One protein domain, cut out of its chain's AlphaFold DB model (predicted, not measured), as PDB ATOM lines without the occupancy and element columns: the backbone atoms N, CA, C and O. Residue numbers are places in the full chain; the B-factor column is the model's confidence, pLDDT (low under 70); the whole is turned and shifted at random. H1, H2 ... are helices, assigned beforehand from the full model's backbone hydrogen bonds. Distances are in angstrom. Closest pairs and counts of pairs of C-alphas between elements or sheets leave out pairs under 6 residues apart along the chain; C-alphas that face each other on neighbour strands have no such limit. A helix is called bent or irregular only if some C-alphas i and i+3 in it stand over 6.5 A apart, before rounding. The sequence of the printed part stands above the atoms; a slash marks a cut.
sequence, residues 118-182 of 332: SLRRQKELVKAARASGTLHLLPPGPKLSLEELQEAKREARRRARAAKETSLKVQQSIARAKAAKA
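Overview. This is residues 118 to 182 of the 332 residues of the protein "Mitoc_mL59 domain-containing protein" of Fomitiporia mediterranea (strain MF3/22) (UniProt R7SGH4). One long, straight helix, H2, has its second part sticking out free as an arm, residues 158 to 182; beside its first part lies a small head made of the short helix H1 and a looping link. That link, residues 133 to 145, folds back between the two helices, which both run the same general way along the length of the domain. The printed part has 65 residues with two named helices, H1 then H2, and no named strand; the class is all helix. The whole is extended, with a radius of gyration of the C-alphas of 18.7 A, and its outline is a rod spanning 62 by 20 by 13 A, with the arm adding to its length.

Arrangement. Start with the longest helix, H2, residues 146 to 182, and then look at H1, residues 119 to 132. H1 and H2 are apart, with no C-alpha of the one within 8 A of the other. A long link of 13 residues joins them. Look at the backbone N and O atoms: in both helices every O i to N i+4 pair is within hydrogen-bond range.

Along the chain. Find C-alpha 146 at (54.241, -48.710, 10.095); from there H2 runs 54.1 A to C-alpha 182 at (4.870, -26.746, 12.813). H1 begins at C-alpha 119, at (60.119, -51.682, 26.190), and measures 20.0 A to C-alpha 132. Neither helix is bent.

Size, cuts and confidence. The two C-alphas farthest apart, those of Ser 118 and Ala 182, are 62.5 A apart. Without the free stretch, the remaining 40 residues span 30 by 19 by 11 A. The printed part has no cut. Its mean pLDDT is 97.4, and no printed residue is under 70.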
ATOM      1  N   SER A 118      60.266 -47.865  29.279       97.31
ATOM      2  CA  SER A 118      60.872 -49.174  29.021       97.31
ATOM      3  C   SER A 118      60.094 -49.949  27.953       97.31
ATOM      4  O   SER A 118      58.885 -49.772  27.800       97.31
ATOM      5  N   LEU A 119      60.754 -50.873  27.244       96.75
ATOM      6  CA  LEU A 119      60.119 -51.682  26.190       96.75
ATOM      7  C   LEU A 119      58.884 -52.459  26.680       96.75
ATOM      8  O   LEU A 119      57.940 -52.679  25.922       96.75
ATOM      9  N   ARG A 120      58.869 -52.860  27.958       97.56
ATOM     10  CA  ARG A 120      57.698 -53.488  28.582       97.56
ATOM     11  C   ARG A 120      56.532 -52.504  28.702       97.56
ATOM     12  O   ARG A 120      55.430 -52.846  28.287       97.56
ATOM     13  N   ARG A 121      56.782 -51.288  29.204       97.81
ATOM     14  CA  ARG A 121      55.758 -50.234  29.298       97.81
ATOM     15  C   ARG A 121      55.247 -49.823  27.919       97.81
ATOM     16  O   ARG A 121      54.046 -49.680  27.746       97.81
ATOM     17  N   GLN A 122      56.128 -49.725  26.920       97.56
ATOM     18  CA  GLN A 122      55.721 -49.480  25.530       97.56
ATOM     19  C   GLN A 122      54.740 -50.556  25.042       97.56
ATOM     20  O   GLN A 122      53.692 -50.228  24.500       97.56
ATOM     21  N   LYS A 123      55.015 -51.841  25.303       97.75
ATOM     22  CA  LYS A 123      54.093 -52.939  24.963       97.75
ATOM     23  C   LYS A 123      52.744 -52.825  25.687       97.75
ATOM     24  O   LYS A 123      51.711 -53.107  25.084       97.75
ATOM     25  N   GLU A 124      52.742 -52.437  26.960       97.81
ATOM     26  CA  GLU A 124      51.514 -52.225  27.741       97.81
ATOM     27  C   GLU A 124      50.686 -51.054  27.183       97.81
ATOM     28  O   GLU A 124      49.477 -51.209  27.006       97.81
ATOM     29  N   LEU A 125      51.330 -49.947  26.791       98.12
ATOM     30  CA  LEU A 125      50.684 -48.811  26.121       98.12
ATOM     31  C   LEU A 125      50.089 -49.205  24.768       98.12
ATOM     32  O   LEU A 125      48.937 -48.883  24.495       98.12
ATOM     33  N   VAL A 126      50.831 -49.955  23.949       98.06
ATOM     34  CA  VAL A 126      50.319 -50.466  22.668       98.06
ATOM     35  C   VAL A 126      49.111 -51.375  22.893       98.06
ATOM     36  O   VAL A 126      48.104 -51.245  22.204       98.06
ATOM     37  N   LYS A 127      49.156 -52.261  23.897       98.31
ATOM     38  CA  LYS A 127      48.023 -53.132  24.240       98.31
ATOM     39  C   LYS A 127      46.795 -52.329  24.686       98.31
ATOM     40  O   LYS A 127      45.689 -52.641  24.248       98.31
ATOM     41  N   ALA A 128      46.981 -51.310  25.524       98.25
ATOM     42  CA  ALA A 128      45.904 -50.426  25.960       98.25
ATOM     43  C   ALA A 128      45.311 -49.637  24.781       98.25
ATOM     44  O   ALA A 128      44.095 -49.622  24.618       98.25
ATOM     45  N   ALA A 129      46.160 -49.086  23.909       97.88
ATOM     46  CA  ALA A 129      45.750 -48.330  22.727       97.88
ATOM     47  C   ALA A 129      44.990 -49.183  21.697       97.88
ATOM     48  O   ALA A 129      44.064 -48.695  21.052       97.88
ATOM     49  N   ARG A 130      45.340 -50.472  21.558       97.31
ATOM     50  CA  ARG A 130      44.552 -51.430  20.762       97.31
ATOM     51  C   ARG A 130      43.169 -51.653  21.372       97.31
ATOM     52  O   ARG A 130      42.185 -51.649  20.644       97.31
ATOM     53  N   ALA A 131      43.086 -51.807  22.694       97.44
ATOM     54  CA  ALA A 131      41.812 -52.011  23.383       97.44
ATOM     55  C   ALA A 131      40.885 -50.781  23.303       97.44
ATOM     56  O   ALA A 131      39.677 -50.948  23.164       97.44
ATOM     57  N   SER A 132      41.433 -49.564  23.353       97.56
ATOM     58  CA  SER A 132      40.673 -48.311  23.211       97.56
ATOM     59  C   SER A 132      40.449 -47.874  21.758       97.56
ATOM     60  O   SER A 132      39.672 -46.955  21.514       97.56
ATOM     61  N   GLY A 133      41.129 -48.485  20.780       96.38
ATOM     62  CA  GLY A 133      41.114 -48.034  19.384       96.38
ATOM     63  C   GLY A 133      41.863 -46.714  19.140       96.38
ATOM     64  O   GLY A 133      41.651 -46.060  18.121       96.38
ATOM     65  N   THR A 134      42.751 -46.310  20.053       98.06
ATOM     66  CA  THR A 134      43.551 -45.071  19.964       98.06
ATOM     67  C   THR A 134      44.985 -45.317  19.490       98.06
ATOM     68  O   THR A 134      45.868 -44.488  19.700       98.06
ATOM     69  N   LEU A 135      45.238 -46.454  18.830       97.94
ATOM     70  CA  LEU A 135      46.560 -46.833  18.310       97.94
ATOM     71  C   LEU A 135      47.172 -45.761  17.394       97.94
ATOM     72  O   LEU A 135      48.374 -45.526  17.436       97.94
ATOM     73  N   HIS A 136      46.333 -45.077  16.613       97.56
ATOM     74  CA  HIS A 136      46.724 -44.045  15.654       97.56
ATOM     75  C   HIS A 136      47.345 -42.782  16.282       97.56
ATOM     76  O   HIS A 136      47.903 -41.971  15.544       97.56
ATOM     77  N   LEU A 137      47.248 -42.610  17.609       97.75
ATOM     78  CA  LEU A 137      47.824 -41.481  18.351       97.75
ATOM     79  C   LEU A 137      49.250 -41.749  18.859       97.75
ATOM     80  O   LEU A 137      49.923 -40.818  19.296       97.75
ATOM     81  N   LEU A 138      49.716 -43.002  18.848       97.62
ATOM     82  CA  LEU A 138      51.058 -43.339  19.324       97.62
ATOM     83  C   LEU A 138      52.107 -43.064  18.229       97.62
ATOM     84  O   LEU A 138      51.834 -43.294  17.047       97.62
ATOM     85  N   PRO A 139      53.328 -42.624  18.596       97.06
ATOM     86  CA  PRO A 139      54.427 -42.511  17.643       97.06
ATOM     87  C   PRO A 139      54.875 -43.901  17.148       97.06
ATOM     88  O   PRO A 139      54.710 -44.895  17.868       97.06
ATOM     89  N   PRO A 140      55.477 -43.996  15.947       97.00
ATOM     90  CA  PRO A 140      56.078 -45.239  15.472       97.00
ATOM     91  C   PRO A 140      57.198 -45.697  16.409       97.00
ATOM     92  O   PRO A 140      57.956 -44.888  16.945       97.00
ATOM     93  N   GLY A 141      57.304 -47.008  16.623       95.62
ATOM     94  CA  GLY A 141      58.285 -47.573  17.542       95.62
ATOM     95  C   GLY A 141      58.541 -49.058  17.292       95.62
ATOM     96  O   GLY A 141      57.797 -49.697  16.561       95.62
ATOM     97  N   PRO A 142      59.543 -49.665  17.952       96.06
ATOM     98  CA  PRO A 142      60.002 -51.036  17.676       96.06
ATOM     99  C   PRO A 142      58.969 -52.142  17.965       96.06
ATOM    100  O   PRO A 142      59.250 -53.324  17.782       96.06
ATOM    101  N   LYS A 143      57.795 -51.786  18.499       95.69
ATOM    102  CA  LYS A 143      56.681 -52.695  18.805       95.69
ATOM    103  C   LYS A 143      55.444 -52.451  17.936       95.69
ATOM    104  O   LYS A 143      54.445 -53.127  18.151       95.69
ATOM    105  N   LEU A 144      55.516 -51.498  17.009       95.62
ATOM    106  CA  LEU A 144      54.441 -51.096  16.108       95.62
ATOM    107  C   LEU A 144      55.002 -51.055  14.689       95.62
ATOM    108  O   LEU A 144      55.934 -50.298  14.422       95.62
ATOM    109  N   SER A 145      54.453 -51.867  13.786       96.38
ATOM    110  CA  SER A 145      54.788 -51.740  12.368       96.38
ATOM    111  C   SER A 145      54.154 -50.466  11.801       96.38
ATOM    112  O   SER A 145      53.136 -49.970  12.295       96.38
ATOM    113  N   LEU A 146      54.774 -49.898  10.765       95.94
ATOM    114  CA  LEU A 146      54.241 -48.710  10.095       95.94
ATOM    115  C   LEU A 146      52.893 -49.000   9.422       95.94
ATOM    116  O   LEU A 146      52.014 -48.141   9.431       95.94
ATOM    117  N   GLU A 147      52.714 -50.215   8.908       97.25
ATOM    118  CA  GLU A 147      51.469 -50.688   8.298       97.25
ATOM    119  C   GLU A 147      50.320 -50.709   9.314       97.25
ATOM    120  O   GLU A 147      49.287 -50.085   9.068       97.25
ATOM    121  N   GLU A 148      50.532 -51.284  10.508       96.25
ATOM    122  CA  GLU A 148      49.530 -51.284  11.588       96.25
ATOM    123  C   GLU A 148      49.103 -49.853  11.970       96.25
ATOM    124  O   GLU A 148      47.926 -49.585  12.228       96.25
ATOM    125  N   LEU A 149      50.045 -48.900  11.991       96.50
ATOM    126  CA  LEU A 149      49.731 -47.491  12.249       96.50
ATOM    127  C   LEU A 149      48.901 -46.861  11.129       96.50
ATOM    128  O   LEU A 149      47.992 -46.075  11.411       96.50
ATOM    129  N   GLN A 150      49.219 -47.157   9.869       97.50
ATOM    130  CA  GLN A 150      48.472 -46.638   8.724       97.50
ATOM    131  C   GLN A 150      47.050 -47.203   8.682       97.50
ATOM    132  O   GLN A 150      46.102 -46.439   8.473       97.50
ATOM    133  N   GLU A 151      46.884 -48.497   8.943       97.56
ATOM    134  CA  GLU A 151      45.574 -49.137   9.063       97.56
ATOM    135  C   GLU A 151      44.755 -48.520  10.195       97.56
ATOM    136  O   GLU A 151      43.627 -48.083   9.960       97.56
ATOM    137  N   ALA A 152      45.343 -48.352  11.383       97.31
ATOM    138  CA  ALA A 152      44.666 -47.699  12.501       97.31
ATOM    139  C   ALA A 152      44.276 -46.245  12.188       97.31
ATOM    140  O   ALA A 152      43.202 -45.792  12.589       97.31
ATOM    141  N   LYS A 153      45.106 -45.502  11.441       98.00
ATOM    142  CA  LYS A 153      44.766 -44.150  10.961       98.00
ATOM    143  C   LYS A 153      43.597 -44.174   9.971       98.00
ATOM    144  O   LYS A 153      42.705 -43.328  10.066       98.00
ATOM    145  N   ARG A 154      43.573 -45.124   9.028       98.19
ATOM    146  CA  ARG A 154      42.458 -45.303   8.076       98.19
ATOM    147  C   ARG A 154      41.170 -45.672   8.809       98.19
ATOM    148  O   ARG A 154      40.128 -45.076   8.540       98.19
ATOM    149  N   GLU A 155      41.241 -46.593   9.764       97.69
ATOM    150  CA  GLU A 155      40.098 -47.006  10.574       97.69
ATOM    151  C   GLU A 155      39.552 -45.844  11.414       97.69
ATOM    152  O   GLU A 155      38.347 -45.590  11.401       97.69
ATOM    153  N   ALA A 156      40.424 -45.071  12.066       97.25
ATOM    154  CA  ALA A 156      40.026 -43.881  12.817       97.25
ATOM    155  C   ALA A 156      39.308 -42.852  11.928       97.25
ATOM    156  O   ALA A 156      38.260 -42.329  12.309       97.25
ATOM    157  N   ARG A 157      39.804 -42.617  10.703       98.12
ATOM    158  CA  ARG A 157      39.134 -41.754   9.713       98.12
ATOM    159  C   ARG A 157      37.761 -42.295   9.308       98.12
ATOM    160  O   ARG A 157      36.816 -41.513   9.216       98.12
ATOM    161  N   ARG A 158      37.624 -43.610   9.094       98.06
ATOM    162  CA  ARG A 158      36.326 -44.246   8.791       98.06
ATOM    163  C   ARG A 158      35.339 -44.077   9.945       98.06
ATOM    164  O   ARG A 158      34.210 -43.663   9.705       98.06
ATOM    165  N   ARG A 159      35.773 -44.319  11.187       97.12
ATOM    166  CA  ARG A 159      34.946 -44.118  12.391       97.12
ATOM    167  C   ARG A 159      34.508 -42.661  12.540       97.12
ATOM    168  O   ARG A 159      33.341 -42.412  12.816       97.12
ATOM    169  N   ALA A 160      35.405 -41.705  12.296       97.44
ATOM    170  CA  ALA A 160      35.077 -40.282  12.347       97.44
ATOM    171  C   ALA A 160      34.042 -39.876  11.280       97.44
ATOM    172  O   ALA A 160      33.130 -39.109  11.579       97.44
ATOM    173  N   ARG A 161      34.145 -40.405  10.052       98.25
ATOM    174  CA  ARG A 161      33.146 -40.174   8.991       98.25
ATOM    175  C   ARG A 161      31.787 -40.768   9.353       98.25
ATOM    176  O   ARG A 161      30.799 -40.046   9.324       98.25
ATOM    177  N   ALA A 162      31.755 -42.025   9.797       97.88
ATOM    178  CA  ALA A 162      30.520 -42.677  10.230       97.88
ATOM    179  C   ALA A 162      29.852 -41.922  11.394       97.88
ATOM    180  O   ALA A 162      28.644 -41.705  11.377       97.88
ATOM    181  N   ALA A 163      30.633 -41.446  12.371       97.50
ATOM    182  CA  ALA A 163      30.117 -40.621  13.461       97.50
ATOM    183  C   ALA A 163      29.482 -39.316  12.941       97.50
ATOM    184  O   ALA A 163      28.358 -38.989  13.324       97.50
ATOM    185  N   LYS A 164      30.146 -38.617  12.007       98.38
ATOM    186  CA  LYS A 164      29.588 -37.419  11.354       98.38
ATOM    187  C   LYS A 164      28.281 -37.728  10.624       98.38
ATOM    188  O   LYS A 164      27.291 -37.037  10.837       98.38
ATOM    189  N   GLU A 165      28.233 -38.801   9.842       98.44
ATOM    190  CA  GLU A 165      27.010 -39.233   9.154       98.44
ATOM    191  C   GLU A 165      25.871 -39.537  10.135       98.44
ATOM    192  O   GLU A 165      24.738 -39.107   9.914       98.44
ATOM    193  N   THR A 166      26.151 -40.222  11.250       98.19
ATOM    194  CA  THR A 166      25.130 -40.467  12.281       98.19
ATOM    195  C   THR A 166      24.642 -39.173  12.925       98.19
ATOM    196  O   THR A 166      23.435 -39.011  13.090       98.19
ATOM    197  N   SER A 167      25.536 -38.217  13.210       98.06
ATOM    198  CA  SER A 167      25.132 -36.909  13.741       98.06
ATOM    199  C   SER A 167      24.275 -36.116  12.753       98.06
ATOM    200  O   SER A 167      23.273 -35.535  13.162       98.06
ATOM    201  N   LEU A 168      24.590 -36.168  11.454       98.50
ATOM    202  CA  LEU A 168      23.797 -35.526  10.406       98.50
ATOM    203  C   LEU A 168      22.407 -36.160  10.287       98.50
ATOM    204  O   LEU A 168      21.417 -35.440  10.207       98.50
ATOM    205  N   LYS A 169      22.300 -37.494  10.350       98.38
ATOM    206  CA  LYS A 169      20.999 -38.191  10.360       98.38
ATOM    207  C   LYS A 169      20.152 -37.807  11.573       98.38
ATOM    208  O   LYS A 169      18.955 -37.567  11.428       98.38
ATOM    209  N   VAL A 170      20.767 -37.711  12.755       98.38
ATOM    210  CA  VAL A 170      20.083 -37.246  13.971       98.38
ATOM    211  C   VAL A 170      19.594 -35.807  13.785       98.38
ATOM    212  O   VAL A 170      18.413 -35.545  13.997       98.38
ATOM    213  N   GLN A 171      20.441 -34.900  13.292       98.00
ATOM    214  CA  GLN A 171      20.048 -33.517  12.999       98.00
ATOM    215  C   GLN A 171      18.896 -33.437  11.985       98.00
ATOM    216  O   GLN A 171      17.931 -32.712  12.220       98.00
ATOM    217  N   GLN A 172      18.939 -34.226  10.908       98.38
ATOM    218  CA  GLN A 172      17.858 -34.303   9.919       98.38
ATOM    219  C   GLN A 172      16.552 -34.832  10.525       98.38
ATOM    220  O   GLN A 172      15.485 -34.296  10.233       98.38
ATOM    221  N   SER A 173      16.612 -35.852  11.389       98.19
ATOM    222  CA  SER A 173      15.421 -36.379  12.070       98.19
ATOM    223  C   SER A 173      14.790 -35.348  13.011       98.19
ATOM    224  O   SER A 173      13.572 -35.180  13.002       98.19
ATOM    225  N   ILE A 174      15.616 -34.587  13.740       98.12
ATOM    226  CA  ILE A 174      15.167 -33.486  14.599       98.12
ATOM    227  C   ILE A 174      14.526 -32.381  13.753       98.12
ATOM    228  O   ILE A 174      13.456 -31.891  14.105       98.12
ATOM    229  N   ALA A 175      15.139 -32.004  12.627       97.81
ATOM    230  CA  ALA A 175      14.589 -30.993  11.725       97.81
ATOM    231  C   ALA A 175      13.232 -31.419  11.137       97.81
ATOM    232  O   ALA A 175      12.288 -30.632  11.147       97.81
ATOM    233  N   ARG A 176      13.096 -32.682  10.704       98.00
ATOM    234  CA  ARG A 176      11.822 -33.242  10.215       98.00
ATOM    235  C   ARG A 176      10.746 -33.262  11.297       98.00
ATOM    236  O   ARG A 176       9.617 -32.872  11.023       98.00
ATOM    237  N   ALA A 177      11.092 -33.669  12.518       97.38
ATOM    238  CA  ALA A 177      10.159 -33.662  13.644       97.38
ATOM    239  C   ALA A 177       9.683 -32.239  13.983       97.38
ATOM    240  O   ALA A 177       8.495 -32.024  14.218       97.38
ATOM    241  N   LYS A 178      10.588 -31.251  13.948       97.38
ATOM    242  CA  LYS A 178      10.237 -29.834  14.128       97.38
ATOM    243  C   LYS A 178       9.304 -29.323  13.025       97.38
ATOM    244  O   LYS A 178       8.311 -28.678  13.343       97.38
ATOM    245  N   ALA A 179       9.579 -29.648  11.759       96.25
ATOM    246  CA  ALA A 179       8.726 -29.262  10.632       96.25
ATOM    247  C   ALA A 179       7.331 -29.914  10.699       96.25
ATOM    248  O   ALA A 179       6.325 -29.244  10.489       96.25
ATOM    249  N   ALA A 180       7.253 -31.199  11.062       95.69
ATOM    250  CA  ALA A 180       5.978 -31.892  11.250       95.69
ATOM    251  C   ALA A 180       5.139 -31.260  12.372       95.69
ATOM    252  O   ALA A 180       3.935 -31.078  12.203       95.69
ATOM    253  N   LYS A 181       5.775 -30.862  13.485       94.81
ATOM    254  CA  LYS A 181       5.098 -30.159  14.584       94.81
ATOM    255  C   LYS A 181       4.556 -28.791  14.149       94.81
ATOM    256  O   LYS A 181       3.431 -28.467  14.507       94.81
ATOM    257  N   ALA A 182       5.317 -28.033  13.356       93.38
ATOM    258  CA  ALA A 182       4.870 -26.746  12.813       93.38
ATOM    259  C   ALA A 182       3.667 -26.895  11.859       93.38
ATOM    260  O   ALA A 182       2.718 -26.114  11.923       93.38
TER     261      ALA A 182